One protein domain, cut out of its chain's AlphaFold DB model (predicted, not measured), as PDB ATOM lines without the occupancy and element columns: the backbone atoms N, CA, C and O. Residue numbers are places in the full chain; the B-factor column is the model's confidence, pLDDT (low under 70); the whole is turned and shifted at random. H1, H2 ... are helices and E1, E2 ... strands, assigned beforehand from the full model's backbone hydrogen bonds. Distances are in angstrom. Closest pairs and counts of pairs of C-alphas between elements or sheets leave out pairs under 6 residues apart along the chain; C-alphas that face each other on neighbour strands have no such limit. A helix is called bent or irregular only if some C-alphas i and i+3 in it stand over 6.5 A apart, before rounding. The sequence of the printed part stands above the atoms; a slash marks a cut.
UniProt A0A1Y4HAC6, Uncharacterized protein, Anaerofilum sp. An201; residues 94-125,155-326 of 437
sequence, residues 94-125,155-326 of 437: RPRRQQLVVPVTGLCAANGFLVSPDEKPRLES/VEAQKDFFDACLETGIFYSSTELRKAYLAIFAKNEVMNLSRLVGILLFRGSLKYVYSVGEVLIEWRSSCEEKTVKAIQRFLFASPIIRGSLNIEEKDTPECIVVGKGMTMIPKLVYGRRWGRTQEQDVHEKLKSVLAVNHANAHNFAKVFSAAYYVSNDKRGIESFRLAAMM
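AT A GLANCE: This is residues 94 to 125 and 155 to 326 of the 437 residues of an uncharacterized protein of Anaerofilum sp. An201 (UniProt A0A1Y4HAC6). A strongly twisted sheet of five strands runs through the body, and it curls round H9, which packs on one face together with H1. H2 lies toward one end of the long axis, and at the other end H7 and the loop before it make an arm, of which residues 278 to 283 stick out free. The printed part has 204 residues with nine named helices and five named strands, in the order H1 H2 E1 H3 E2 E3 H4 H5 E4 H6 H7 H8 E5 H9. The mixed sheet has the order E1, E2, E3, E4, E5, and the class is mixed, helices and strands. By its radius of gyration of the C-alphas, 17.4 A, the whole is compact, yet its outline is elongated, with spans of 65 by 36 by 32 A.

IN THESE COORDINATES: H1, residues 94 to 110, begins with C-alpha 94 at (9.094, -21.272, -35.766) and is 24.1 A long, with a kink of 29 degrees near residue 101. It is neither bent nor irregular, but only just: C-alphas 100 and 103 are 6.1 A apart. After the cut comes H2, residues 155 to 168, 20.2 A long. E1 is residues 170 to 173, and H3 is residues 174 to 185, 15.8 A long. E2, residues 198 to 202, precedes the longest strand, E3, residues 205 to 213, 24.7 A long, with C-alpha 205 at (33.892, -35.572, -28.166). H4, residues 221 to 236, is 22.2 A long, and H5 is residues 239 to 244. E4, residues 254 to 259, is 16.5 A long. H6 is residues 264 to 270, H7 is residues 282 to 293, 18.8 A long, and H8 is residues 297 to 300. E5, residues 306 to 311, is 16.5 A long, and H9, residues 316 to 325, is 14.2 A long and ends with C-alpha 325 at (34.570, -38.227, -34.184).

HOW THE PARTS SIT: E1 and E2 are antiparallel, with N 172 and O 199 2.9 A apart, within hydrogen-bond range. E2 and E3 form a hairpin, with N 200 and O 207 at 2.9 A. E3 and E4 are parallel, with N 256 and O 208 at 2.8 A, and so are E4 and E5, with N 257 and O 308 at 2.8 A. E3, H4 H5, E4 is a strand-helix-strand unit, two parallel neighbour strands with helices between, and its crossover is right-handed; E4, H6 H7 H8, E5 is another. H1 and H9 lie on the same face of the sheet, in two layers, helices over one face. Leu 100 and Ser 211 are the closest C-alphas of H1 and E3, at 5.6 A. H9 comes closest to E5 with the C-alphas of Gly 316 and Val 310, 5.2 A apart. H1 touches H9 with residues 107 to 110 alone, about perpendicular at 80 degrees; the C-alphas of Leu 107 and Ile 317 are closest, at 6.1 A. H2, H3, H4, H6 and H8 only graze the sheet. H4 and H5 only just touch, with 3 pairs of C-alphas within 8 A, and only at the corner, closest at the C-alphas of Phe 236 and Arg 242, 5.0 A. H6 and H8 only just touch, also with 3 pairs; the C-alphas of Val 269 and Ala 297 are closest, at 5.3 A. H7 is not on the sheet and touches no helix. Every O i to N i+4 pair is within hydrogen-bond range in H3, H4, H5, H6 and H9, against 11 of 13 in H1, 9 of 10 in H2 and 6 of 8 in H7, while H8 is too short for such a pair.

THE WHOLE: The two C-alphas farthest apart, those of Glu 156 and Gln 280, are 64.5 A apart. Residues 126 to 154 are not printed, and C-alphas 125 and 155 are 10.0 A apart across the cut. The links H3 to E2 and H6 to H7 are long. The mean pLDDT of the printed part is 82.5; residues 94 to 101, 187 to 193, 249 and 278 to 292 are under 70.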
ATOM      1  N   ARG A  94       9.101 -19.958 -36.446       39.38
ATOM      2  CA  ARG A  94       9.094 -21.272 -35.766       39.38
ATOM      3  C   ARG A  94       9.359 -22.448 -36.726       39.38
ATOM      4  O   ARG A  94      10.285 -23.206 -36.446       39.38
ATOM      5  N   PRO A  95       8.682 -22.553 -37.886       41.47
ATOM      6  CA  PRO A  95       8.996 -23.585 -38.857       41.47
ATOM      7  C   PRO A  95      10.274 -23.294 -39.627       41.47
ATOM      8  O   PRO A  95      10.886 -24.253 -40.046       41.47
ATOM      9  N   ARG A  96      10.782 -22.052 -39.744       47.84
ATOM     10  CA  ARG A  96      12.156 -21.846 -40.257       47.84
ATOM     11  C   ARG A  96      13.223 -22.409 -39.319       47.84
ATOM     12  O   ARG A  96      14.164 -23.024 -39.797       47.84
ATOM     13  N   ARG A  97      13.098 -22.228 -37.995       48.06
ATOM     14  CA  ARG A  97      14.018 -22.872 -37.036       48.06
ATOM     15  C   ARG A  97      13.858 -24.397 -37.063       48.06
ATOM     16  O   ARG A  97      14.868 -25.083 -37.134       48.06
ATOM     17  N   GLN A  98      12.631 -24.929 -37.104       51.50
ATOM     18  CA  GLN A  98      12.410 -26.376 -37.273       51.50
ATOM     19  C   GLN A  98      12.952 -26.898 -38.618       51.50
ATOM     20  O   GLN A  98      13.606 -27.928 -38.632       51.50
ATOM     21  N   GLN A  99      12.799 -26.161 -39.722       59.81
ATOM     22  CA  GLN A  99      13.358 -26.490 -41.045       59.81
ATOM     23  C   GLN A  99      14.889 -26.529 -41.062       59.81
ATOM     24  O   GLN A  99      15.455 -27.176 -41.933       59.81
ATOM     25  N   LEU A 100      15.564 -25.841 -40.138       62.72
ATOM     26  CA  LEU A 100      17.022 -25.900 -39.993       62.72
ATOM     27  C   LEU A 100      17.470 -27.045 -39.071       62.72
ATOM     28  O   LEU A 100      18.561 -27.575 -39.265       62.72
ATOM     29  N   VAL A 101      16.626 -27.439 -38.109       68.31
ATOM     30  CA  VAL A 101      16.868 -28.559 -37.182       68.31
ATOM     31  C   VAL A 101      16.617 -29.911 -37.857       68.31
ATOM     32  O   VAL A 101      17.427 -30.814 -37.693       68.31
ATOM     33  N   VAL A 102      15.548 -30.035 -38.655       72.94
ATOM     34  CA  VAL A 102      15.141 -31.284 -39.333       72.94
ATOM     35  C   VAL A 102      16.261 -31.914 -40.183       72.94
ATOM     36  O   VAL A 102      16.497 -33.114 -40.042       72.94
ATOM     37  N   PRO A 103      16.998 -31.148 -41.017       76.75
ATOM     38  CA  PRO A 103      18.204 -31.615 -41.702       76.75
ATOM     39  C   PRO A 103      19.212 -32.302 -40.779       76.75
ATOM     40  O   PRO A 103      19.666 -33.411 -41.045       76.75
ATOM     41  N   VAL A 104      19.525 -31.653 -39.657       85.94
ATOM     42  CA  VAL A 104      20.521 -32.134 -38.699       85.94
ATOM     43  C   VAL A 104      20.021 -33.388 -37.996       85.94
ATOM     44  O   VAL A 104      20.751 -34.368 -37.928       85.94
ATOM     45  N   THR A 105      18.769 -33.407 -37.534       85.00
ATOM     46  CA  THR A 105      18.193 -34.601 -36.899       85.00
ATOM     47  C   THR A 105      18.131 -35.785 -37.860       85.00
ATOM     48  O   THR A 105      18.400 -36.906 -37.444       85.00
ATOM     49  N   GLY A 106      17.838 -35.543 -39.144       83.62
ATOM     50  CA  GLY A 106      17.852 -36.579 -40.177       83.62
ATOM     51  C   GLY A 106      19.251 -37.150 -40.418       83.62
ATOM     52  O   GLY A 106      19.403 -38.366 -40.479       83.62
ATOM     53  N   LEU A 107      20.281 -36.298 -40.489       86.19
ATOM     54  CA  LEU A 107      21.678 -36.742 -40.582       86.19
ATOM     55  C   LEU A 107      22.133 -37.501 -39.334       86.19
ATOM     56  O   LEU A 107      22.832 -38.503 -39.464       86.19
ATOM     57  N   CYS A 108      21.738 -37.051 -38.141       88.38
ATOM     58  CA  CYS A 108      22.041 -37.757 -36.899       88.38
ATOM     59  C   CYS A 108      21.413 -39.157 -36.895       88.38
ATOM     60  O   CYS A 108      22.124 -40.137 -36.690       88.38
ATOM     61  N   ALA A 109      20.120 -39.262 -37.211       86.50
ATOM     62  CA  ALA A 109      19.414 -40.541 -37.274       86.50
ATOM     63  C   ALA A 109      19.993 -41.473 -38.354       86.50
ATOM     64  O   ALA A 109      20.195 -42.656 -38.104       86.50
ATOM     65  N   ALA A 110      20.344 -40.943 -39.532       82.38
ATOM     66  CA  ALA A 110      20.985 -41.715 -40.600       82.38
ATOM     67  C   ALA A 110      22.369 -42.266 -40.210       82.38
ATOM     68  O   ALA A 110      22.827 -43.244 -40.790       82.38
ATOM     69  N   ASN A 111      23.023 -41.647 -39.225       86.62
ATOM     70  CA  ASN A 111      24.282 -42.110 -38.650       86.62
ATOM     71  C   ASN A 111      24.097 -42.989 -37.407       86.62
ATOM     72  O   ASN A 111      25.090 -43.349 -36.777       86.62
ATOM     73  N   GLY A 112      22.857 -43.340 -37.054       85.25
ATOM     74  CA  GLY A 112      22.544 -44.148 -35.878       85.25
ATOM     75  C   GLY A 112      22.746 -43.417 -34.551       85.25
ATOM     76  O   GLY A 112      22.845 -44.072 -33.522       85.25
ATOM     77  N   PHE A 113      22.837 -42.084 -34.556       91.44
ATOM     78  CA  PHE A 113      22.914 -41.309 -33.319       91.44
ATOM     79  C   PHE A 113      21.552 -41.252 -32.631       91.44
ATOM     80  O   PHE A 113      20.509 -41.182 -33.284       91.44
ATOM     81  N   LEU A 114      21.578 -41.204 -31.303       91.31
ATOM     82  CA  LEU A 114      20.405 -41.099 -30.450       91.31
ATOM     83  C   LEU A 114      19.845 -39.676 -30.546       91.31
ATOM     84  O   LEU A 114      20.456 -38.702 -30.089       91.31
ATOM     85  N   VAL A 115      18.680 -39.551 -31.180       88.25
ATOM     86  CA  VAL A 115      17.999 -38.266 -31.401       88.25
ATOM     87  C   VAL A 115      16.739 -38.171 -30.550       88.25
ATOM     88  O   VAL A 115      16.434 -37.082 -30.050       88.25
ATOM     89  N   SER A 116      16.028 -39.282 -30.354       85.94
ATOM     90  CA  SER A 116      14.752 -39.294 -29.645       85.94
ATOM     91  C   SER A 116      14.959 -39.065 -28.143       85.94
ATOM     92  O   SER A 116      15.893 -39.622 -27.567       85.94
ATOM     93  N   PRO A 117      14.106 -38.268 -27.474       81.88
ATOM     94  CA  PRO A 117      14.196 -38.049 -26.027       81.88
ATOM     95  C   PRO A 117      14.064 -39.319 -25.179       81.88
ATOM     96  O   PRO A 117      14.514 -39.313 -24.039       81.88
ATOM     97  N   ASP A 118      13.447 -40.370 -25.721       83.50
ATOM     98  CA  ASP A 118      13.202 -41.633 -25.016       83.50
ATOM     99  C   ASP A 118      14.373 -42.624 -25.144       83.50
ATOM    100  O   ASP A 118      14.449 -43.594 -24.400       83.50
ATOM    101  N   GLU A 119      15.310 -42.369 -26.064       85.06
ATOM    102  CA  GLU A 119      16.454 -43.246 -26.364       85.06
ATOM    103  C   GLU A 119      17.749 -42.794 -25.671       85.06
ATOM    104  O   GLU A 119      18.787 -43.431 -25.818       85.06
ATOM    105  N   LYS A 120      17.719 -41.666 -24.955       91.81
ATOM    106  CA  LYS A 120      18.896 -41.027 -24.353       91.81
ATOM    107  C   LYS A 120      18.542 -40.418 -22.994       91.81
ATOM    108  O   LYS A 120      17.386 -40.049 -22.774       91.81
ATOM    109  N   PRO A 121      19.507 -40.254 -22.077       90.44
ATOM    110  CA  PRO A 121      19.224 -39.642 -20.788       90.44
ATOM    111  C   PRO A 121      18.809 -38.177 -20.951       90.44
ATOM    112  O   PRO A 121      19.306 -37.444 -21.805       90.44
ATOM    113  N   ARG A 122      17.899 -37.711 -20.095       90.25
ATOM    114  CA  ARG A 122      17.572 -36.282 -20.044       90.25
ATOM    115  C   ARG A 122      18.745 -35.527 -19.436       90.25
ATOM    116  O   ARG A 122      19.222 -35.914 -18.371       90.25
ATOM    117  N   LEU A 123      19.174 -34.431 -20.058       89.19
ATOM    118  CA  LEU A 123      20.331 -33.657 -19.592       89.19
ATOM    119  C   LEU A 123      20.209 -33.252 -18.121       89.19
ATOM    120  O   LEU A 123      21.166 -33.407 -17.378       89.19
ATOM    121  N   GLU A 124      19.039 -32.784 -17.686       87.94
ATOM    122  CA  GLU A 124      18.787 -32.397 -16.295       87.94
ATOM    123  C   GLU A 124      18.930 -33.553 -15.299       87.94
ATOM    124  O   GLU A 124      19.281 -33.313 -14.148       87.94
ATOM    125  N   SER A 125      18.705 -34.799 -15.732       87.44
ATOM    126  CA  SER A 125      18.860 -35.971 -14.866       87.44
ATOM    127  C   SER A 125      20.324 -36.273 -14.563       87.44
ATOM    128  O   SER A 125      20.608 -36.853 -13.526       87.44
ATOM    129  N   VAL A 155      23.587 -43.670  -9.249       74.12
ATOM    130  CA  VAL A 155      24.445 -42.704  -9.957       74.12
ATOM    131  C   VAL A 155      25.393 -43.434 -10.904       74.12
ATOM    132  O   VAL A 155      25.592 -42.989 -12.034       74.12
ATOM    133  N   GLU A 156      25.931 -44.572 -10.466       80.12
ATOM    134  CA  GLU A 156      26.789 -45.432 -11.280       80.12
ATOM    135  C   GLU A 156      26.023 -46.027 -12.469       80.12
ATOM    136  O   GLU A 156      26.420 -45.810 -13.609       80.12
ATOM    137  N   ALA A 157      24.838 -46.607 -12.246       83.69
ATOM    138  CA  ALA A 157      23.991 -47.102 -13.335       83.69
ATOM    139  C   ALA A 157      23.597 -46.002 -14.340       83.69
ATOM    140  O   ALA A 157      23.492 -46.243 -15.545       83.69
ATOM    141  N   GLN A 158      23.376 -44.773 -13.864       84.44
ATOM    142  CA  GLN A 158      23.063 -43.639 -14.728       84.44
ATOM    143  C   GLN A 158      24.272 -43.178 -15.549       84.44
ATOM    144  O   GLN A 158      24.110 -42.794 -16.711       84.44
ATOM    145  N   LYS A 159      25.470 -43.218 -14.960       87.75
ATOM    146  CA  LYS A 159      26.724 -42.974 -15.669       87.75
ATOM    147  C   LYS A 159      26.955 -44.046 -16.732       87.75
ATOM    148  O   LYS A 159      27.157 -43.682 -17.883       87.75
ATOM    149  N   ASP A 160      26.817 -45.322 -16.390       89.12
ATOM    150  CA  ASP A 160      26.997 -46.434 -17.329       89.12
ATOM    151  C   ASP A 160      26.029 -46.338 -18.512       89.12
ATOM    152  O   ASP A 160      26.412 -46.518 -19.670       89.12
ATOM    153  N   PHE A 161      24.768 -45.980 -18.244       90.19
ATOM    154  CA  PHE A 161      23.790 -45.731 -19.299       90.19
ATOM    155  C   PHE A 161      24.194 -44.552 -20.198       90.19
ATOM    156  O   PHE A 161      24.066 -44.634 -21.422       90.19
ATOM    157  N   PHE A 162      24.694 -43.458 -19.616       91.81
ATOM    158  CA  PHE A 162      25.183 -42.315 -20.385       91.81
ATOM    159  C   PHE A 162      26.416 -42.670 -21.226       91.81
ATOM    160  O   PHE A 162      26.454 -42.313 -22.403       91.81
ATOM    161  N   ASP A 163      27.365 -43.422 -20.673       90.94
ATOM    162  CA  ASP A 163      28.580 -43.871 -21.358       90.94
ATOM    163  C   ASP A 163      28.240 -44.803 -22.533       90.94
ATOM    164  O   ASP A 163      28.723 -44.603 -23.651       90.94
ATOM    165  N   ALA A 164      27.302 -45.736 -22.346       90.50
ATOM    166  CA  ALA A 164      26.784 -46.572 -23.431       90.50
ATOM    167  C   ALA A 164      26.120 -45.737 -24.545       90.50
ATOM    168  O   ALA A 164      26.303 -45.995 -25.742       90.50
ATOM    169  N   CYS A 165      25.376 -44.691 -24.171       92.75
ATOM    170  CA  CYS A 165      24.789 -43.760 -25.130       92.75
ATOM    171  C   CYS A 165      25.863 -42.940 -25.872       92.75
ATOM    172  O   CYS A 165      25.715 -42.684 -27.069       92.75
ATOM    173  N   LEU A 166      26.953 -42.546 -25.204       91.25
ATOM    174  CA  LEU A 166      28.067 -41.807 -25.810       91.25
ATOM    175  C   LEU A 166      28.828 -42.625 -26.856       91.25
ATOM    176  O   LEU A 166      29.275 -42.047 -27.849       91.25
ATOM    177  N   GLU A 167      28.941 -43.941 -26.672       90.06
ATOM    178  CA  GLU A 167      29.534 -44.846 -27.666       90.06
ATOM    179  C   GLU A 167      28.701 -44.967 -28.941       90.06
ATOM    180  O   GLU A 167      29.239 -45.215 -30.023       90.06
ATOM    181  N   THR A 168      27.391 -44.746 -28.829       90.56
ATOM    182  CA  THR A 168      26.484 -44.680 -29.978       90.56
ATOM    183  C   THR A 168      26.490 -43.283 -30.598       90.56
ATOM    184  O   THR A 168      26.527 -43.157 -31.820       90.56
ATOM    185  N   GLY A 169      26.530 -42.242 -29.763       93.38
ATOM    186  CA  GLY A 169      26.473 -40.828 -30.126       93.38
ATOM    187  C   GLY A 169      25.110 -40.220 -29.797       93.38
ATOM    188  O   GLY A 169      24.074 -40.779 -30.139       93.38
ATOM    189  N   ILE A 170      25.103 -39.057 -29.146       95.12
ATOM    190  CA  ILE A 170      23.909 -38.414 -28.592       95.12
ATOM    191  C   ILE A 170      23.770 -37.005 -29.151       95.12
ATOM    192  O   ILE A 170      24.638 -36.154 -28.947       95.12
ATOM    193  N   PHE A 171      22.650 -36.717 -29.808       95.31
ATOM    194  CA  PHE A 171      22.335 -35.365 -30.254       95.31
ATOM    195  C   PHE A 171      21.347 -34.699 -29.295       95.31
ATOM    196  O   PHE A 171      20.215 -35.159 -29.163       95.31
ATOM    197  N   TYR A 172      21.723 -33.575 -28.686       93.88
ATOM    198  CA  TYR A 172      20.797 -32.729 -27.928       93.88
ATOM    199  C   TYR A 172      20.490 -31.459 -28.708       93.88
ATOM    200  O   TYR A 172      21.371 -30.645 -28.989       93.88
ATOM    201  N   SER A 173      19.217 -31.242 -29.024       90.81
ATOM    202  CA  SER A 173      18.776 -30.011 -29.669       90.81
ATOM    203  C   SER A 173      18.963 -28.799 -28.752       90.81
ATOM    204  O   SER A 173      18.931 -28.888 -27.523       90.81
ATOM    205  N   SER A 174      19.048 -27.606 -29.342       88.31
ATOM    206  CA  SER A 174      19.087 -26.348 -28.586       88.31
ATOM    207  C   SER A 174      17.842 -26.125 -27.719       88.31
ATOM    208  O   SER A 174      17.881 -25.363 -26.754       88.31
ATOM    209  N   THR A 175      16.733 -26.806 -28.025       85.69
ATOM    210  CA  THR A 175      15.521 -26.777 -27.198       85.69
ATOM    211  C   THR A 175      15.680 -27.629 -25.942       85.69
ATOM    212  O   THR A 175      15.293 -27.175 -24.868       85.69
ATOM    213  N   GLU A 176      16.260 -28.824 -26.057       87.88
ATOM    214  CA  GLU A 176      16.566 -29.689 -24.910       87.88
ATOM    215  C   GLU A 176      17.597 -29.034 -23.996       87.88
ATOM    216  O   GLU A 176      17.350 -28.898 -22.801       87.88
ATOM    217  N   LEU A 177      18.676 -28.495 -24.573       89.06
ATOM    218  CA  LEU A 177      19.683 -27.735 -23.833       89.06
ATOM    219  C   LEU A 177      19.061 -26.574 -23.056       89.06
ATOM    220  O   LEU A 177      19.351 -26.395 -21.879       89.06
ATOM    221  N   ARG A 178      18.168 -25.796 -23.685       84.88
ATOM    222  CA  ARG A 178      17.500 -24.673 -23.013       84.88
ATOM    223  C   ARG A 178      16.629 -25.138 -21.850       84.88
ATOM    224  O   ARG A 178      16.648 -24.491 -20.807       84.88
ATOM    225  N   LYS A 179      15.865 -26.220 -22.025       85.12
ATOM    226  CA  LYS A 179      15.012 -26.777 -20.965       85.12
ATOM    227  C   LYS A 179      15.852 -27.252 -19.781       85.12
ATOM    228  O   LYS A 179      15.574 -26.844 -18.659       85.12
ATOM    229  N   ALA A 180      16.903 -28.022 -20.046       86.94
ATOM    230  CA  ALA A 180      17.779 -28.550 -19.009       86.94
ATOM    231  C   ALA A 180      18.555 -27.434 -18.292       86.94
ATOM    232  O   ALA A 180      18.573 -27.368 -17.068       86.94
ATOM    233  N   TYR A 181      19.101 -26.472 -19.040       85.12
ATOM    234  CA  TYR A 181      19.783 -25.310 -18.465       85.12
ATOM    235  C   TYR A 181      18.855 -24.478 -17.568       85.12
ATOM    236  O   TYR A 181      19.268 -24.015 -16.506       85.12
ATOM    237  N   LEU A 182      17.593 -24.284 -17.975       83.81
ATOM    238  CA  LEU A 182      16.591 -23.595 -17.160       83.81
ATOM    239  C   LEU A 182      16.282 -24.384 -15.881       83.81
ATOM    240  O   LEU A 182      16.202 -23.774 -14.819       83.81
ATOM    241  N   ALA A 183      16.123 -25.705 -15.984       83.56
ATOM    242  CA  ALA A 183      15.852 -26.569 -14.841       83.56
ATOM    243  C   ALA A 183      16.989 -26.525 -13.811       83.56
ATOM    244  O   ALA A 183      16.722 -26.436 -12.620       83.56
ATOM    245  N   ILE A 184      18.245 -26.510 -14.269       82.88
ATOM    246  CA  ILE A 184      19.417 -26.551 -13.389       82.88
ATOM    247  C   ILE A 184      19.819 -25.166 -12.864       82.88
ATOM    248  O   ILE A 184      20.123 -25.009 -11.685       82.88
ATOM    249  N   PHE A 185      19.833 -24.122 -13.690       80.25
ATOM    250  CA  PHE A 185      20.346 -22.813 -13.256       80.25
ATOM    251  C   PHE A 185      19.276 -21.752 -13.014       80.25
ATOM    252  O   PHE A 185      19.626 -20.643 -12.606       80.25
ATOM    253  N   ALA A 186      18.000 -22.032 -13.305       71.81
ATOM    254  CA  ALA A 186      16.895 -21.067 -13.238       71.81
ATOM    255  C   ALA A 186      17.168 -19.743 -13.995       71.81
ATOM    256  O   ALA A 186      16.569 -18.701 -13.714       71.81
ATOM    257  N   LYS A 187      18.078 -19.765 -14.982       68.56
ATOM    258  CA  LYS A 187      18.498 -18.618 -15.804       68.56
ATOM    259  C   LYS A 187      18.110 -18.862 -17.261       68.56
ATOM    260  O   LYS A 187      18.368 -19.930 -17.800       68.56
ATOM    261  N   ASN A 188      17.545 -17.854 -17.928       60.88
ATOM    262  CA  ASN A 188      17.062 -17.960 -19.318       60.88
ATOM    263  C   ASN A 188      17.968 -17.231 -20.339       60.88
ATOM    264  O   ASN A 188      17.556 -16.921 -21.453       60.88
ATOM    265  N   GLU A 189      19.188 -16.858 -19.946       56.59
ATOM    266  CA  GLU A 189      19.858 -15.702 -20.561       56.59
ATOM    267  C   GLU A 189      20.826 -16.004 -21.711       56.59
ATOM    268  O   GLU A 189      21.252 -15.062 -22.371       56.59
ATOM    269  N   VAL A 190      21.147 -17.264 -22.026       57.44
ATOM    270  CA  VAL A 190      22.309 -17.512 -22.903       57.44
ATOM    271  C   VAL A 190      21.973 -18.018 -24.313       57.44
ATOM    272  O   VAL A 190      22.744 -17.789 -25.230       57.44
ATOM    273  N   MET A 191      20.796 -18.607 -24.556       64.12
ATOM    274  CA  MET A 191      20.533 -19.363 -25.801       64.12
ATOM    275  C   MET A 191      19.492 -18.756 -26.762       64.12
ATOM    276  O   MET A 191      19.096 -19.407 -27.731       64.12
ATOM    277  N   ASN A 192      18.967 -17.551 -26.516       63.25
ATOM    278  CA  ASN A 192      17.824 -17.041 -27.300       63.25
ATOM    279  C   ASN A 192      18.228 -16.432 -28.654       63.25
ATOM    280  O   ASN A 192      17.487 -16.563 -29.637       63.25
ATOM    281  N   LEU A 193      19.421 -15.834 -28.713       67.06
ATOM    282  CA  LEU A 193      19.949 -15.146 -29.897       67.06
ATOM    283  C   LEU A 193      20.893 -16.005 -30.745       67.06
ATOM    284  O   LEU A 193      21.189 -15.628 -31.876       67.06
ATOM    285  N   SER A 194      21.330 -17.152 -30.228       81.62
ATOM    286  CA  SER A 194      22.180 -18.069 -30.981       81.62
ATOM    287  C   SER A 194      21.413 -18.765 -32.111       81.62
ATOM    288  O   SER A 194      20.193 -19.001 -32.049       81.62
ATOM    289  N   ARG A 195      22.150 -19.073 -33.177       84.56
ATOM    290  CA  ARG A 195      21.727 -19.902 -34.308       84.56
ATOM    291  C   ARG A 195      22.049 -21.384 -34.114       84.56
ATOM    292  O   ARG A 195      21.779 -22.164 -35.024       84.56
ATOM    293  N   LEU A 196      22.578 -21.767 -32.952       89.94
ATOM    294  CA  LEU A 196      22.902 -23.146 -32.611       89.94
ATOM    295  C   LEU A 196      21.676 -24.053 -32.763       89.94
ATOM    296  O   LEU A 196      20.594 -23.788 -32.225       89.94
ATOM    297  N   VAL A 197      21.863 -25.145 -33.497       91.69
ATOM    298  CA  VAL A 197      20.832 -26.164 -33.710       91.69
ATOM    299  C   VAL A 197      20.827 -27.157 -32.555       91.69
ATOM    300  O   VAL A 197      19.757 -27.522 -32.071       91.69
ATOM    301  N   GLY A 198      22.006 -27.535 -32.072       93.19
ATOM    302  CA  GLY A 198      22.188 -28.438 -30.946       93.19
ATOM    303  C   GLY A 198      23.660 -28.747 -30.712       93.19
ATOM    304  O   GLY A 198      24.533 -28.139 -31.333       93.19
ATOM    305  N   ILE A 199      23.913 -29.706 -29.834       95.50
ATOM    306  CA  ILE A 199      25.227 -30.312 -29.637       95.50
ATOM    307  C   ILE A 199      25.168 -31.796 -29.973       95.50
ATOM    308  O   ILE A 199      24.120 -32.429 -29.848       95.50
ATOM    309  N   LEU A 200      26.309 -32.336 -30.372       95.94
ATOM    310  CA  LEU A 200      26.524 -33.758 -30.566       95.94
ATOM    311  C   LEU A 200      27.629 -34.205 -29.612       95.94
ATOM    312  O   LEU A 200      28.707 -33.612 -29.614       95.94
ATOM    313  N   LEU A 201      27.337 -35.219 -28.804       94.31
ATOM    314  CA  LEU A 201      28.304 -35.893 -27.948       94.31
ATOM    315  C   LEU A 201      28.591 -37.267 -28.538       94.31
ATOM    316  O   LEU A 201      27.649 -38.023 -28.762       94.31
ATOM    317  N   PHE A 202      29.847 -37.599 -28.815       92.44
ATOM    318  CA  PHE A 202      30.171 -38.896 -29.410       92.44
ATOM    319  C   PHE A 202      31.590 -39.333 -29.066       92.44
ATOM    320  O   PHE A 202      32.536 -38.612 -29.370       92.44
ATOM    321  N   ARG A 203      31.744 -40.515 -28.449       86.69
ATOM    322  CA  ARG A 203      33.053 -41.087 -28.065       86.69
ATOM    323  C   ARG A 203      33.953 -40.088 -27.329       86.69
ATOM    324  O   ARG A 203      35.099 -39.853 -27.706       86.69
ATOM    325  N   GLY A 204      33.378 -39.427 -26.328       83.56
ATOM    326  CA  GLY A 204      34.062 -38.415 -25.525       83.56
ATOM    327  C   GLY A 204      34.259 -37.054 -26.205       83.56
ATOM    328  O   GLY A 204      34.790 -36.159 -25.560       83.56
ATOM    329  N   SER A 205      33.825 -36.859 -27.457       88.94
ATOM    330  CA  SER A 205      33.892 -35.572 -28.166       88.94
ATOM    331  C   SER A 205      32.610 -34.742 -27.985       88.94
ATOM    332  O   SER A 205      31.524 -35.284 -27.774       88.94
ATOM    333  N   LEU A 206      32.727 -33.412 -28.106       93.31
ATOM    334  CA  LEU A 206      31.625 -32.446 -28.092       93.31
ATOM    335  C   LEU A 206      31.719 -31.582 -29.343       93.31
ATOM    336  O   LEU A 206      32.701 -30.866 -29.544       93.31
ATOM    337  N   LYS A 207      30.661 -31.594 -30.156       95.06
ATOM    338  CA  LYS A 207      30.543 -30.752 -31.349       95.06
ATOM    339  C   LYS A 207      29.334 -29.844 -31.268       95.06
ATOM    340  O   LYS A 207      28.219 -30.284 -30.991       95.06
ATOM    341  N   TYR A 208      29.543 -28.575 -31.594       95.69
ATOM    342  CA  TYR A 208      28.461 -27.612 -31.777       95.69
ATOM    343  C   TYR A 208      27.916 -27.719 -33.193       95.69
ATOM    344  O   TYR A 208      28.675 -27.644 -34.155       95.69
ATOM    345  N   VAL A 209      26.604 -27.880 -33.348       95.38
ATOM    346  CA  VAL A 209      26.010 -28.125 -34.665       95.38
ATOM    347  C   VAL A 209      25.208 -26.917 -35.129       95.38
ATOM    348  O   VAL A 209      24.298 -26.439 -34.443       95.38
ATOM    349  N   TYR A 210      25.530 -26.441 -36.328       93.75
ATOM    350  CA  TYR A 210      24.862 -25.335 -37.002       93.75
ATOM    351  C   TYR A 210      24.282 -25.787 -38.339       93.75
ATOM    352  O   TYR A 210      24.798 -26.694 -38.986       93.75
ATOM    353  N   SER A 211      23.215 -25.118 -38.779       90.62
ATOM    354  CA  SER A 211      22.576 -25.370 -40.072       90.62
ATOM    355  C   SER A 211      22.417 -24.063 -40.835       90.62
ATOM    356  O   SER A 211      21.805 -23.114 -40.339       90.62
ATOM    357  N   VAL A 212      22.989 -24.005 -42.038       84.62
ATOM    358  CA  VAL A 212      23.047 -22.794 -42.878       84.62
ATOM    359  C   VAL A 212      22.161 -22.878 -44.126       84.62
ATOM    360  O   VAL A 212      22.080 -21.918 -44.883       84.62
ATOM    361  N   GLY A 213      21.452 -23.988 -44.356       77.69
ATOM    362  CA  GLY A 213      20.522 -24.128 -45.486       77.69
ATOM    363  C   GLY A 213      21.155 -23.791 -46.850       77.69
ATOM    364  O   GLY A 213      22.195 -24.343 -47.207       77.69
ATOM    365  N   GLU A 214      20.514 -22.904 -47.624       74.44
ATOM    366  CA  GLU A 214      20.959 -22.459 -48.964       74.44
ATOM    367  C   GLU A 214      21.622 -21.073 -49.002       74.44
ATOM    368  O   GLU A 214      22.219 -20.675 -50.014       74.44
ATOM    369  N   VAL A 215      21.467 -20.304 -47.925       74.31
ATOM    370  CA  VAL A 215      21.852 -18.895 -47.843       74.31
ATOM    371  C   VAL A 215      22.527 -18.670 -46.504       74.31
ATOM    372  O   VAL A 215      22.068 -19.184 -45.492       74.31
ATOM    373  N   LEU A 216      23.594 -17.872 -46.500       79.25
ATOM    374  CA  LEU A 216      24.290 -17.521 -45.268       79.25
ATOM    375  C   LEU A 216      23.302 -16.937 -44.254       79.25
ATOM    376  O   LEU A 216      22.514 -16.047 -44.577       79.25
ATOM    377  N   ILE A 217      23.345 -17.455 -43.033       80.38
ATOM    378  CA  ILE A 217      22.519 -16.973 -41.928       80.38
ATOM    379  C   ILE A 217      23.219 -15.812 -41.228       80.38
ATOM    380  O   ILE A 217      24.446 -15.723 -41.249       80.38
ATOM    381  N   GLU A 218      22.447 -14.940 -40.587       81.50
ATOM    382  CA  GLU A 218      23.000 -13.908 -39.710       81.50
ATOM    383  C   GLU A 218      23.774 -14.562 -38.557       81.50
ATOM    384  O   GLU A 218      23.252 -15.457 -37.885       81.50
ATOM    385  N   TRP A 219      24.995 -14.090 -38.324       84.81
ATOM    386  CA  TRP A 219      25.926 -14.588 -37.323       84.81
ATOM    387  C   TRP A 219      26.428 -13.446 -36.451       84.81
ATOM    388  O   TRP A 219      26.939 -12.443 -36.951       84.81
ATOM    389  N   ARG A 220      26.318 -13.621 -35.135       84.75
ATOM    390  CA  ARG A 220      26.818 -12.668 -34.142       84.75
ATOM    391  C   ARG A 220      27.817 -13.380 -33.245       84.75
ATOM    392  O   ARG A 220      27.412 -14.010 -32.272       84.75
ATOM    393  N   SER A 221      29.109 -13.260 -33.553       84.88
ATOM    394  CA  SER A 221      30.169 -13.997 -32.847       84.88
ATOM    395  C   SER A 221      30.108 -13.820 -31.328       84.88
ATOM    396  O   SER A 221      30.240 -14.797 -30.607       84.88
ATOM    397  N   SER A 222      29.795 -12.619 -30.828       84.12
ATOM    398  CA  SER A 222      29.677 -12.363 -29.384       84.12
ATOM    399  C   SER A 222      28.502 -13.091 -28.715       84.12
ATOM    400  O   SER A 222      28.586 -13.455 -27.542       84.12
ATOM    401  N   CYS A 223      27.394 -13.305 -29.430       85.12
ATOM    402  CA  CYS A 223      26.268 -14.095 -28.932       85.12
ATOM    403  C   CYS A 223      26.600 -15.588 -28.955       85.12
ATOM    404  O   CYS A 223      26.281 -16.296 -27.998       85.12
ATOM    405  N   GLU A 224      27.242 -16.056 -30.024       89.25
ATOM    406  CA  GLU A 224      27.632 -17.459 -30.179       89.25
ATOM    407  C   GLU A 224      28.693 -17.857 -29.151       89.25
ATOM    408  O   GLU A 224      28.505 -18.836 -28.440       89.25
ATOM    409  N   GLU A 225      29.727 -17.041 -28.953       89.44
ATOM    410  CA  GLU A 225      30.766 -17.275 -27.947       89.44
ATOM    411  C   GLU A 225      30.184 -17.369 -26.527       89.44
ATOM    412  O   GLU A 225      30.500 -18.293 -25.777       89.44
ATOM    413  N   LYS A 226      29.273 -16.456 -26.157       87.50
ATOM    414  CA  LYS A 226      28.566 -16.525 -24.865       87.50
ATOM    415  C   LYS A 226      27.746 -17.810 -24.738       87.50
ATOM    416  O   LYS A 226      27.739 -18.414 -23.668       87.50
ATOM    417  N   THR A 227      27.075 -18.211 -25.819       89.50
ATOM    418  CA  THR A 227      26.258 -19.431 -25.875       89.50
ATOM    419  C   THR A 227      27.108 -20.673 -25.661       89.50
ATOM    420  O   THR A 227      26.806 -21.476 -24.781       89.50
ATOM    421  N   VAL A 228      28.196 -20.795 -26.418       91.62
ATOM    422  CA  VAL A 228      29.142 -21.909 -26.354       91.62
ATOM    423  C   VAL A 228      29.741 -22.027 -24.953       91.62
ATOM    424  O   VAL A 228      29.605 -23.083 -24.337       91.62
ATOM    425  N   LYS A 229      30.259 -20.927 -24.386       89.38
ATOM    426  CA  LYS A 229      30.822 -20.913 -23.024       89.38
ATOM    427  C   LYS A 229      29.808 -21.309 -21.952       89.38
ATOM    428  O   LYS A 229      30.157 -22.004 -21.003       89.38
ATOM    429  N   ALA A 230      28.550 -20.875 -22.066       88.31
ATOM    430  CA  ALA A 230      27.534 -21.277 -21.095       88.31
ATOM    431  C   ALA A 230      27.150 -22.749 -21.223       88.31
ATOM    432  O   ALA A 230      26.881 -23.378 -20.205       88.31
ATOM    433  N   ILE A 231      27.129 -23.293 -22.444       91.19
ATOM    434  CA  ILE A 231      26.894 -24.721 -22.666       91.19
ATOM    435  C   ILE A 231      28.058 -25.537 -22.099       91.19
ATOM    436  O   ILE A 231      27.788 -26.476 -21.365       91.19
ATOM    437  N   GLN A 232      29.319 -25.160 -22.351       90.56
ATOM    438  CA  GLN A 232      30.477 -25.841 -21.750       90.56
ATOM    439  C   GLN A 232      30.363 -25.843 -20.224       90.56
ATOM    440  O   GLN A 232      30.311 -26.907 -19.620       90.56
ATOM    441  N   ARG A 233      30.193 -24.670 -19.597       87.94
ATOM    442  CA  ARG A 233      30.017 -24.559 -18.135       87.94
ATOM    443  C   ARG A 233      28.854 -25.386 -17.599       87.94
ATOM    444  O   ARG A 233      28.945 -25.938 -16.512       87.94
ATOM    445  N   PHE A 234      27.748 -25.432 -18.338       89.00
ATOM    446  CA  PHE A 234      26.596 -26.246 -17.977       89.00
ATOM    447  C   PHE A 234      26.940 -27.731 -17.996       89.00
ATOM    448  O   PHE A 234      26.735 -28.395 -16.989       89.00
ATOM    449  N   LEU A 235      27.507 -28.235 -19.091       90.62
ATOM    450  CA  LEU A 235      27.891 -29.640 -19.215       90.62
ATOM    451  C   LEU A 235      28.938 -30.031 -18.160       90.62
ATOM    452  O   LEU A 235      28.760 -31.031 -17.475       90.62
ATOM    453  N   PHE A 236      29.965 -29.203 -17.946       88.19
ATOM    454  CA  PHE A 236      31.029 -29.467 -16.970       88.19
ATOM    455  C   PHE A 236      30.602 -29.326 -15.504       88.19
ATOM    456  O   PHE A 236      31.318 -29.787 -14.613       88.19
ATOM    457  N   ALA A 237      29.439 -28.728 -15.230       87.81
ATOM    458  CA  ALA A 237      28.860 -28.718 -13.890       87.81
ATOM    459  C   ALA A 237      28.236 -30.073 -13.498       87.81
ATOM    460  O   ALA A 237      27.985 -30.297 -12.315       87.81
ATOM    461  N   SER A 238      28.000 -30.978 -14.455       89.69
ATOM    462  CA  SER A 238      27.624 -32.367 -14.175       89.69
ATOM    463  C   SER A 238      28.885 -33.223 -13.978       89.69
ATOM    464  O   SER A 238      29.701 -33.307 -14.899       89.69
ATOM    465  N   PRO A 239      29.054 -33.903 -12.824       86.62
ATOM    466  CA  PRO A 239      30.168 -34.829 -12.610       86.62
ATOM    467  C   PRO A 239      30.157 -36.017 -13.577       86.62
ATOM    468  O   PRO A 239      31.222 -36.452 -14.002       86.62
ATOM    469  N   ILE A 240      28.965 -36.502 -13.949       89.56
ATOM    470  CA  ILE A 240      28.788 -37.600 -14.909       89.56
ATOM    471  C   ILE A 240      29.309 -37.159 -16.277       89.56
ATOM    472  O   ILE A 240      30.241 -37.751 -16.801       89.56
ATOM    473  N   ILE A 241      28.781 -36.052 -16.814       90.00
ATOM    474  CA  ILE A 241      29.183 -35.567 -18.141       90.00
ATOM    475  C   ILE A 241      30.672 -35.212 -18.158       90.00
ATOM    476  O   ILE A 241      31.380 -35.576 -19.091       90.00
ATOM    477  N   ARG A 242      31.167 -34.533 -17.117       87.62
ATOM    478  CA  ARG A 242      32.585 -34.176 -17.003       87.62
ATOM    479  C   ARG A 242      33.497 -35.404 -16.960       87.62
ATOM    480  O   ARG A 242      34.580 -35.341 -17.525       87.62
ATOM    481  N   GLY A 243      33.092 -36.475 -16.280       85.06
ATOM    482  CA  GLY A 243      33.878 -37.705 -16.176       85.06
ATOM    483  C   GLY A 243      33.911 -38.535 -17.461       85.06
ATOM    484  O   GLY A 243      34.839 -39.316 -17.638       85.06
ATOM    485  N   SER A 244      32.925 -38.357 -18.342       85.88
ATOM    486  CA  SER A 244      32.767 -39.146 -19.572       85.88
ATOM    487  C   SER A 244      33.246 -38.442 -20.847       85.88
ATOM    488  O   SER A 244      33.324 -39.061 -21.908       85.88
ATOM    489  N   LEU A 245      33.521 -37.134 -20.791       83.75
ATOM    490  CA  LEU A 245      34.051 -36.377 -21.926       83.75
ATOM    491  C   LEU A 245      35.579 -36.281 -21.851       83.75
ATOM    492  O   LEU A 245      36.134 -35.899 -20.825       83.75
ATOM    493  N   ASN A 246      36.247 -36.527 -22.978       76.75
ATOM    494  CA  ASN A 246      37.698 -36.373 -23.132       76.75
ATOM    495  C   ASN A 246      38.047 -34.924 -23.505       76.75
ATOM    496  O   ASN A 246      38.720 -34.675 -24.501       76.75
ATOM    497  N   ILE A 247      37.475 -33.961 -22.783       73.38
ATOM    498  CA  ILE A 247      37.556 -32.539 -23.123       73.38
ATOM    499  C   ILE A 247      37.639 -31.748 -21.832       73.38
ATOM    500  O   ILE A 247      36.852 -31.961 -20.908       73.38
ATOM    501  N   GLU A 248      38.555 -30.797 -21.777       74.88
ATOM    502  CA  GLU A 248      38.656 -29.860 -20.673       74.88
ATOM    503  C   GLU A 248      37.819 -28.600 -20.927       74.88
ATOM    504  O   GLU A 248      37.568 -28.189 -22.060       74.88
ATOM    505  N   GLU A 249      37.420 -27.904 -19.857       69.94
ATOM    506  CA  GLU A 249      36.672 -26.640 -19.973       69.94
ATOM    507  C   GLU A 249      37.444 -25.558 -20.752       69.94
ATOM    508  O   GLU A 249      36.838 -24.673 -21.358       69.94
ATOM    509  N   LYS A 250      38.780 -25.636 -20.753       71.06
ATOM    510  CA  LYS A 250      39.667 -24.702 -21.457       71.06
ATOM    511  C   LYS A 250      39.820 -25.003 -22.949       71.06
ATOM    512  O   LYS A 250      40.361 -24.161 -23.669       71.06
ATOM    513  N   ASP A 251      39.378 -26.171 -23.408       78.50
ATOM    514  CA  ASP A 251      39.597 -26.579 -24.788       78.50
ATOM    515  C   ASP A 251      38.790 -25.712 -25.744       78.50
ATOM    516  O   ASP A 251      37.643 -25.315 -25.492       78.50
ATOM    517  N   THR A 252      39.422 -25.392 -26.873       81.38
ATOM    518  CA  THR A 252      38.784 -24.557 -27.884       81.38
ATOM    519  C   THR A 252      37.713 -25.383 -28.596       81.38
ATOM    520  O   THR A 252      38.029 -26.444 -29.135       81.38
ATOM    521  N   PRO A 253      36.457 -24.914 -28.626       91.38
ATOM    522  CA  PRO A 253      35.342 -25.691 -29.138       91.38
ATOM    523  C   PRO A 253      35.443 -25.874 -30.654       91.38
ATOM    524  O   PRO A 253      35.997 -25.044 -31.374       91.38
ATOM    525  N   GLU A 254      34.811 -26.930 -31.153       93.50
ATOM    526  CA  GLU A 254      34.739 -27.251 -32.578       93.50
ATOM    527  C   GLU A 254      33.278 -27.332 -33.023       93.50
ATOM    528  O   GLU A 254      32.382 -27.672 -32.238       93.50
ATOM    529  N   CYS A 255      33.016 -27.037 -34.296       95.88
ATOM    530  CA  CYS A 255      31.658 -27.083 -34.829       95.88
ATOM    531  C   CYS A 255      31.521 -27.888 -36.122       95.88
ATOM    532  O   CYS A 255      32.461 -28.043 -36.901       95.88
ATOM    533  N   ILE A 256      30.299 -28.380 -36.344       96.69
ATOM    534  CA  ILE A 256      29.842 -28.977 -37.595       96.69
ATOM    535  C   ILE A 256      28.829 -28.025 -38.228       96.69
ATOM    536  O   ILE A 256      27.832 -27.643 -37.607       96.69
ATOM    537  N   VAL A 257      29.070 -27.657 -39.481       95.50
ATOM    538  CA  VAL A 257      28.221 -26.755 -40.261       95.50
ATOM    539  C   VAL A 257      27.525 -27.550 -41.356       95.50
ATOM    540  O   VAL A 257      28.137 -27.950 -42.345       95.50
ATOM    541  N   VAL A 258      26.217 -27.746 -41.201       93.94
ATOM    542  CA  VAL A 258      25.380 -28.471 -42.159       93.94
ATOM    543  C   VAL A 258      24.771 -27.497 -43.171       93.94
ATOM    544  O   VAL A 258      24.010 -26.595 -42.816       93.94
ATOM    545  N   GLY A 259      25.085 -27.667 -44.454       91.56
ATOM    546  CA  GLY A 259      24.498 -26.890 -45.555       91.56
ATOM    547  C   GLY A 259      23.760 -27.771 -46.559       91.56
ATOM    548  O   GLY A 259      23.924 -28.984 -46.567       91.56
ATOM    549  N   LYS A 260      22.941 -27.189 -47.446       87.75
ATOM    550  CA  LYS A 260      22.136 -27.985 -48.401       87.75
ATOM    551  C   LYS A 260      22.983 -28.849 -49.351       87.75
ATOM    552  O   LYS A 260      22.534 -29.906 -49.774       87.75
ATOM    553  N   GLY A 261      24.191 -28.413 -49.708       88.75
ATOM    554  CA  GLY A 261      25.066 -29.129 -50.640       88.75
ATOM    555  C   GLY A 261      26.422 -28.448 -50.798       88.75
ATOM    556  O   GLY A 261      26.618 -27.342 -50.303       88.75
ATOM    557  N   MET A 262      27.362 -29.079 -51.505       90.12
ATOM    558  CA  MET A 262      28.766 -28.626 -51.570       90.12
ATOM    559  C   MET A 262      28.961 -27.199 -52.116       90.12
ATOM    560  O   MET A 262      29.947 -26.541 -51.804       90.12
ATOM    561  N   THR A 263      27.983 -26.654 -52.848       88.56
ATOM    562  CA  THR A 263      27.994 -25.258 -53.320       88.56
ATOM    563  C   THR A 263      27.930 -24.218 -52.195       88.56
ATOM    564  O   THR A 263      28.134 -23.029 -52.453       88.56
ATOM    565  N   MET A 264      27.661 -24.632 -50.953       91.75
ATOM    566  CA  MET A 264      27.750 -23.763 -49.779       91.75
ATOM    567  C   MET A 264      29.188 -23.526 -49.316       91.75
ATOM    568  O   MET A 264      29.434 -22.457 -48.768       91.75
ATOM    569  N   ILE A 265      30.133 -24.442 -49.570       94.81
ATOM    570  CA  ILE A 265      31.536 -24.275 -49.152       94.81
ATOM    571  C   ILE A 265      32.110 -22.958 -49.708       94.81
ATOM    572  O   ILE A 265      32.529 -22.123 -48.904       94.81
ATOM    573  N   PRO A 266      32.022 -22.653 -51.024       92.62
ATOM    574  CA  PRO A 266      32.493 -21.368 -51.532       92.62
ATOM    575  C   PRO A 266      31.753 -20.179 -50.918       92.62
ATOM    576  O   PRO A 266      32.365 -19.161 -50.616       92.62
ATOM    577  N   LYS A 267      30.441 -20.280 -50.674       91.06
ATOM    578  CA  LYS A 267      29.681 -19.187 -50.045       91.06
ATOM    579  C   LYS A 267      30.180 -18.883 -48.635       91.06
ATOM    580  O   LYS A 267      30.281 -17.712 -48.281       91.06
ATOM    581  N   LEU A 268      30.492 -19.921 -47.859       92.44
ATOM    582  CA  LEU A 268      30.977 -19.818 -46.484       92.44
ATOM    583  C   LEU A 268      32.430 -19.339 -46.424       92.44
ATOM    584  O   LEU A 268      32.753 -18.555 -45.541       92.44
ATOM    585  N   VAL A 269      33.286 -19.741 -47.369       91.06
ATOM    586  CA  VAL A 269      34.683 -19.273 -47.422       91.06
ATOM    587  C   VAL A 269      34.771 -17.832 -47.928       91.06
ATOM    588  O   VAL A 269      35.444 -17.008 -47.324       91.06
ATOM    589  N   TYR A 270      34.056 -17.481 -49.003       84.00
ATOM    590  CA  TYR A 270      34.030 -16.098 -49.502       84.00
ATOM    591  C   TYR A 270      33.176 -15.158 -48.636       84.00
ATOM    592  O   TYR A 270      33.244 -13.942 -48.810       84.00
ATOM    593  N   GLY A 271      32.306 -15.695 -47.774       83.06
ATOM    594  CA  GLY A 271      31.310 -14.916 -47.034       83.06
ATOM    595  C   GLY A 271      30.280 -14.231 -47.939       83.06
ATOM    596  O   GLY A 271      29.751 -13.179 -47.599       83.06
ATOM    597  N   ARG A 272      29.987 -14.783 -49.123       78.25
ATOM    598  CA  ARG A 272      29.109 -14.150 -50.125       78.25
ATOM    599  C   ARG A 272      27.995 -15.079 -50.575       78.25
ATOM    600  O   ARG A 272      28.204 -16.276 -50.743       78.25
ATOM    601  N   ARG A 273      26.824 -14.507 -50.889       74.38
ATOM    602  CA  ARG A 273      25.629 -15.245 -51.353       74.38
ATOM    603  C   ARG A 273      25.930 -16.204 -52.504       74.38
ATOM    604  O   ARG A 273      25.373 -17.296 -52.542       74.38
ATOM    605  N   TRP A 274      26.777 -15.784 -53.438       76.00
ATOM    606  CA  TRP A 274      27.110 -16.568 -54.622       76.00
ATOM    607  C   TRP A 274      28.414 -17.343 -54.492       76.00
ATOM    608  O   TRP A 274      28.676 -18.154 -55.367       76.00
ATOM    609  N   GLY A 275      29.209 -17.136 -53.437       72.19
ATOM    610  CA  GLY A 275      30.514 -17.784 -53.290       72.19
ATOM    611  C   GLY A 275      31.510 -17.379 -54.377       72.19
ATOM    612  O   GLY A 275      32.213 -18.235 -54.900       72.19
ATOM    613  N   ARG A 276      31.486 -16.102 -54.776       77.31
ATOM    614  CA  ARG A 276      32.439 -15.483 -55.706       77.31
ATOM    615  C   ARG A 276      32.617 -14.003 -55.388       77.31
ATOM    616  O   ARG A 276      31.705 -13.404 -54.817       77.31
ATOM    617  N   THR A 277      33.734 -13.419 -55.802       71.25
ATOM    618  CA  THR A 277      33.994 -11.976 -55.690       71.25
ATOM    619  C   THR A 277      33.667 -11.284 -57.015       71.25
ATOM    620  O   THR A 277      34.195 -11.665 -58.048       71.25
ATOM    621  N   GLN A 278      32.810 -10.263 -57.017       66.38
ATOM    622  CA  GLN A 278      32.661  -9.358 -58.164       66.38
ATOM    623  C   GLN A 278      33.278  -8.008 -57.795       66.38
ATOM    624  O   GLN A 278      32.792  -7.341 -56.882       66.38
ATOM    625  N   GLU A 279      34.382  -7.627 -58.444       56.44
ATOM    626  CA  GLU A 279      35.104  -6.382 -58.125       56.44
ATOM    627  C   GLU A 279      34.426  -5.125 -58.697       56.44
ATOM    628  O   GLU A 279      34.596  -4.036 -58.147       56.44
ATOM    629  N   GLN A 280      33.615  -5.277 -59.750       52.50
ATOM    630  CA  GLN A 280      33.040  -4.160 -60.514       52.50
ATOM    631  C   GLN A 280      31.633  -3.721 -60.076       52.50
ATOM    632  O   GLN A 280      31.157  -2.691 -60.543       52.50
ATOM    633  N   ASP A 281      30.964  -4.442 -59.172       53.94
ATOM    634  CA  ASP A 281      29.608  -4.081 -58.744       53.94
ATOM    635  C   ASP A 281      29.632  -3.344 -57.391       53.94
ATOM    636  O   ASP A 281      29.926  -3.911 -56.332       53.94
ATOM    637  N   VAL A 282      29.317  -2.045 -57.416       53.22
ATOM    638  CA  VAL A 282      29.223  -1.186 -56.222       53.22
ATOM    639  C   VAL A 282      28.208  -1.755 -55.215       53.22
ATOM    640  O   VAL A 282      28.426  -1.666 -54.001       53.22
ATOM    641  N   HIS A 283      27.155  -2.443 -55.679       53.62
ATOM    642  CA  HIS A 283      26.211  -3.136 -54.800       53.62
ATOM    643  C   HIS A 283      26.810  -4.379 -54.125       53.62
ATOM    644  O   HIS A 283      26.415  -4.709 -53.001       53.62
ATOM    645  N   GLU A 284      27.764  -5.069 -54.752       52.75
ATOM    646  CA  GLU A 284      28.491  -6.194 -54.145       52.75
ATOM    647  C   GLU A 284      29.504  -5.718 -53.095       52.75
ATOM    648  O   GLU A 284      29.638  -6.371 -52.057       52.75
ATOM    649  N   LYS A 285      30.150  -4.556 -53.285       51.88
ATOM    650  CA  LYS A 285      30.986  -3.936 -52.236       51.88
ATOM    651  C   LYS A 285      30.167  -3.638 -50.977       51.88
ATOM    652  O   LYS A 285      30.561  -4.038 -49.884       51.88
ATOM    653  N   LEU A 286      28.982  -3.047 -51.120       47.62
ATOM    654  CA  LEU A 286      28.074  -2.775 -49.995       47.62
ATOM    655  C   LEU A 286      27.566  -4.064 -49.314       47.62
ATOM    656  O   LEU A 286      27.509  -4.150 -48.088       47.62
ATOM    657  N   LYS A 287      27.274  -5.120 -50.087       50.78
ATOM    658  CA  LYS A 287      26.926  -6.451 -49.548       50.78
ATOM    659  C   LYS A 287      28.100  -7.149 -48.856       50.78
ATOM    660  O   LYS A 287      27.865  -7.909 -47.919       50.78
ATOM    661  N   SER A 288      29.343  -6.884 -49.260       51.53
ATOM    662  CA  SER A 288      30.532  -7.406 -48.574       51.53
ATOM    663  C   SER A 288      30.706  -6.814 -47.167       51.53
ATOM    664  O   SER A 288      31.102  -7.529 -46.254       51.53
ATOM    665  N   VAL A 289      30.283  -5.563 -46.945       49.97
ATOM    666  CA  VAL A 289      30.223  -4.955 -45.603       49.97
ATOM    667  C   VAL A 289      29.161  -5.644 -44.731       49.97
ATOM    668  O   VAL A 289      29.374  -5.866 -43.542       49.97
ATOM    669  N   LEU A 290      28.041  -6.076 -45.321       47.94
ATOM    670  CA  LEU A 290      26.997  -6.838 -44.620       47.94
ATOM    671  C   LEU A 290      27.397  -8.299 -44.332       47.94
ATOM    672  O   LEU A 290      26.871  -8.903 -43.394       47.94
ATOM    673  N   ALA A 291      28.335  -8.877 -45.089       57.09
ATOM    674  CA  ALA A 291      28.850 -10.233 -44.868       57.09
ATOM    675  C   ALA A 291      29.568 -10.406 -43.520       57.09
ATOM    676  O   ALA A 291      29.623 -11.520 -42.997       57.09
ATOM    677  N   VAL A 292      30.046  -9.308 -42.920       62.53
ATOM    678  CA  VAL A 292      30.651  -9.285 -41.578       62.53
ATOM    679  C   VAL A 292      29.700  -9.859 -40.520       62.53
ATOM    680  O   VAL A 292      30.155 -10.481 -39.567       62.53
ATOM    681  N   ASN A 293      28.385  -9.739 -40.730       70.75
ATOM    682  CA  ASN A 293      27.352 -10.229 -39.816       70.75
ATOM    683  C   ASN A 293      26.723 -11.560 -40.265       70.75
ATOM    684  O   ASN A 293      25.588 -11.851 -39.891       70.75
ATOM    685  N   HIS A 294      27.403 -12.354 -41.098       83.69
ATOM    686  CA  HIS A 294      26.898 -13.641 -41.592       83.69
ATOM    687  C   HIS A 294      27.825 -14.809 -41.247       83.69
ATOM    688  O   HIS A 294      29.017 -14.626 -41.010       83.69
ATOM    689  N   ALA A 295      27.274 -16.022 -41.223       87.38
ATOM    690  CA  ALA A 295      28.037 -17.245 -41.002       87.38
ATOM    691  C   ALA A 295      29.027 -17.447 -42.158       87.38
ATOM    692  O   ALA A 295      28.621 -17.544 -43.316       87.38
ATOM    693  N   ASN A 296      30.320 -17.459 -41.847       91.38
ATOM    694  CA  ASN A 296      31.422 -17.635 -42.788       91.38
ATOM    695  C   ASN A 296      32.660 -18.138 -42.029       91.38
ATOM    696  O   ASN A 296      32.696 -18.047 -40.800       91.38
ATOM    697  N   ALA A 297      33.657 -18.654 -42.752       92.81
ATOM    698  CA  ALA A 297      34.871 -19.237 -42.175       92.81
ATOM    699  C   ALA A 297      35.552 -18.302 -41.159       92.81
ATOM    700  O   ALA A 297      35.764 -18.687 -40.010       92.81
ATOM    701  N   HIS A 298      35.770 -17.037 -41.533       90.94
ATOM    702  CA  HIS A 298      36.375 -16.034 -40.658       90.94
ATOM    703  C   HIS A 298      35.598 -15.818 -39.348       90.94
ATOM    704  O   HIS A 298      36.182 -15.655 -38.280       90.94
ATOM    705  N   ASN A 299      34.268 -15.796 -39.413       91.00
ATOM    706  CA  ASN A 299      33.416 -15.589 -38.249       91.00
ATOM    707  C   ASN A 299      33.280 -16.834 -37.369       91.00
ATOM    708  O   ASN A 299      33.108 -16.675 -36.156       91.00
ATOM    709  N   PHE A 300      33.378 -18.035 -37.948       93.81
ATOM    710  CA  PHE A 300      33.503 -19.277 -37.187       93.81
ATOM    711  C   PHE A 300      34.832 -19.323 -36.432       93.81
ATOM    712  O   PHE A 300      34.819 -19.620 -35.244       93.81
ATOM    713  N   ALA A 301      35.935 -18.905 -37.060       92.69
ATOM    714  CA  ALA A 301      37.269 -18.868 -36.449       92.69
ATOM    715  C   ALA A 301      37.385 -17.950 -35.217       92.69
ATOM    716  O   ALA A 301      38.323 -18.063 -34.437       92.69
ATOM    717  N   LYS A 302      36.429 -17.032 -35.013       91.50
ATOM    718  CA  LYS A 302      36.348 -16.205 -33.793       91.50
ATOM    719  C   LYS A 302      35.836 -16.974 -32.575       91.50
ATOM    720  O   LYS A 302      35.942 -16.469 -31.465       91.50
ATOM    721  N   VAL A 303      35.197 -18.123 -32.787       92.38
ATOM    722  CA  VAL A 303      34.526 -18.905 -31.738       92.38
ATOM    723  C   VAL A 303      35.084 -20.322 -31.664       92.38
ATOM    724  O   VAL A 303      35.197 -20.854 -30.567       92.38
ATOM    725  N   PHE A 304      35.439 -20.914 -32.805       93.69
ATOM    726  CA  PHE A 304      35.833 -22.313 -32.930       93.69
ATOM    727  C   PHE A 304      37.251 -22.460 -33.475       93.69
ATOM    728  O   PHE A 304      37.699 -21.642 -34.279       93.69
ATOM    729  N   SER A 305      37.922 -23.538 -33.075       90.81
ATOM    730  CA  SER A 305      39.220 -23.953 -33.620       90.81
ATOM    731  C   SER A 305      39.087 -24.625 -34.988       90.81
ATOM    732  O   SER A 305      39.956 -24.432 -35.830       90.81
ATOM    733  N   ALA A 306      37.994 -25.362 -35.209       92.12
ATOM    734  CA  ALA A 306      37.664 -26.025 -36.468       92.12
ATOM    735  C   ALA A 306      36.171 -25.868 -36.806       92.12
ATOM    736  O   ALA A 306      35.305 -25.856 -35.915       92.12
ATOM    737  N   ALA A 307      35.857 -25.770 -38.101       95.31
ATOM    738  CA  ALA A 307      34.484 -25.711 -38.601       95.31
ATOM    739  C   ALA A 307      34.280 -26.686 -39.767       95.31
ATOM    740  O   ALA A 307      34.398 -26.321 -40.940       95.31
ATOM    741  N   TYR A 308      33.927 -27.929 -39.435       95.69
ATOM    742  CA  TYR A 308      33.752 -29.004 -40.408       95.69
ATOM    743  C   TYR A 308      32.450 -28.836 -41.194       95.69
ATOM    744  O   TYR A 308      31.356 -28.826 -40.627       95.69
ATOM    745  N   TYR A 309      32.551 -28.721 -42.514       96.06
ATOM    746  CA  TYR A 309      31.393 -28.618 -43.392       96.06
ATOM    747  C   TYR A 309      30.848 -29.988 -43.795       96.06
ATOM    748  O   TYR A 309      31.594 -30.871 -44.218       96.06
ATOM    749  N   VAL A 310      29.522 -30.125 -43.761       94.31
ATOM    750  CA  VAL A 310      28.808 -31.330 -44.192       94.31
ATOM    751  C   VAL A 310      27.597 -30.963 -45.055       94.31
ATOM    752  O   VAL A 310      26.865 -30.014 -44.764       94.31
ATOM    753  N   SER A 311      27.359 -31.718 -46.131       91.00
ATOM    754  CA  SER A 311      26.150 -31.574 -46.946       91.00
ATOM    755  C   SER A 311      24.955 -32.309 -46.339       91.00
ATOM    756  O   SER A 311      25.063 -33.420 -45.841       91.00
ATOM    757  N   ASN A 312      23.770 -31.721 -46.440       87.75
ATOM    758  CA  ASN A 312      22.510 -32.354 -46.068       87.75
ATOM    759  C   ASN A 312      21.959 -33.228 -47.205       87.75
ATOM    760  O   ASN A 312      20.855 -33.016 -47.707       87.75
ATOM    761  N   ASP A 313      22.775 -34.170 -47.658       83.00
ATOM    762  CA  ASP A 313      22.426 -35.185 -48.646       83.00
ATOM    763  C   ASP A 313      23.140 -36.505 -48.309       83.00
ATOM    764  O   ASP A 313      23.894 -36.588 -47.339       83.00
ATOM    765  N   LYS A 314      22.924 -37.551 -49.116       80.81
ATOM    766  CA  LYS A 314      23.539 -38.872 -48.892       80.81
ATOM    767  C   LYS A 314      25.069 -38.820 -48.797       80.81
ATOM    768  O   LYS A 314      25.650 -39.626 -48.083       80.81
ATOM    769  N   ARG A 315      25.718 -37.869 -49.483       79.31
ATOM    770  CA  ARG A 315      27.184 -37.723 -49.471       79.31
ATOM    771  C   ARG A 315      27.694 -37.214 -48.128       79.31
ATOM    772  O   ARG A 315      28.832 -37.484 -47.776       79.31
ATOM    773  N   GLY A 316      26.863 -36.483 -47.390       82.81
ATOM    774  CA  GLY A 316      27.236 -35.950 -46.091       82.81
ATOM    775  C   GLY A 316      27.057 -36.921 -44.933       82.81
ATOM    776  O   GLY A 316      27.517 -36.597 -43.850       82.81
ATOM    777  N   ILE A 317      26.436 -38.095 -45.119       85.38
ATOM    778  CA  ILE A 317      26.217 -39.057 -44.024       85.38
ATOM    779  C   ILE A 317      27.563 -39.493 -43.427       85.38
ATOM    780  O   ILE A 317      27.807 -39.249 -42.246       85.38
ATOM    781  N   GLU A 318      28.466 -40.034 -44.250       84.69
ATOM    782  CA  GLU A 318      29.797 -40.477 -43.806       84.69
ATOM    783  C   GLU A 318      30.641 -39.312 -43.271       84.69
ATOM    784  O   GLU A 318      31.245 -39.421 -42.203       84.69
ATOM    785  N   SER A 319      30.629 -38.165 -43.961       87.94
ATOM    786  CA  SER A 319      31.343 -36.964 -43.512       87.94
ATOM    787  C   SER A 319      30.819 -36.434 -42.176       87.94
ATOM    788  O   SER A 319      31.605 -35.939 -41.375       87.94
ATOM    789  N   PHE A 320      29.516 -36.555 -41.898       92.12
ATOM    790  CA  PHE A 320      28.930 -36.157 -40.618       92.12
ATOM    791  C   PHE A 320      29.453 -37.025 -39.477       92.12
ATOM    792  O   PHE A 320      29.880 -36.492 -38.455       92.12
ATOM    793  N   ARG A 321      29.472 -38.353 -39.660       89.81
ATOM    794  CA  ARG A 321      30.020 -39.280 -38.660       89.81
ATOM    795  C   ARG A 321      31.499 -39.039 -38.422       89.81
ATOM    796  O   ARG A 321      31.927 -39.002 -37.273       89.81
ATOM    797  N   LEU A 322      32.263 -38.834 -39.495       88.75
ATOM    798  CA  LEU A 322      33.678 -38.514 -39.380       88.75
ATOM    799  C   LEU A 322      33.846 -37.201 -38.605       88.75
ATOM    800  O   LEU A 322      34.535 -37.183 -37.596       88.75
ATOM    801  N   ALA A 323      33.150 -36.127 -38.990       92.50
ATOM    802  CA  ALA A 323      33.219 -34.827 -38.312       92.50
ATOM    803  C   ALA A 323      32.800 -34.882 -36.833       92.50
ATOM    804  O   ALA A 323      33.328 -34.128 -36.019       92.50
ATOM    805  N   ALA A 324      31.891 -35.791 -36.475       91.62
ATOM    806  CA  ALA A 324      31.510 -36.046 -35.091       91.62
ATOM    807  C   ALA A 324      32.653 -36.661 -34.266       91.62
ATOM    808  O   ALA A 324      32.836 -36.300 -33.108       91.62
ATOM    809  N   MET A 325      33.440 -37.566 -34.855       86.56
ATOM    810  CA  MET A 325      34.570 -38.227 -34.184       86.56
ATOM    811  C   MET A 325      35.872 -37.430 -34.248       86.56
ATOM    812  O   MET A 325      36.760 -37.646 -33.430       86.56
ATOM    813  N   MET A 326      36.018 -36.558 -35.245       83.81
ATOM    814  CA  MET A 326      37.268 -35.852 -35.505       83.81
ATOM    815  C   MET A 326      37.538 -34.795 -34.442       83.81
ATOM    816  O   MET A 326      37.026 -33.686 -34.549       83.81
TER     817      MET A 326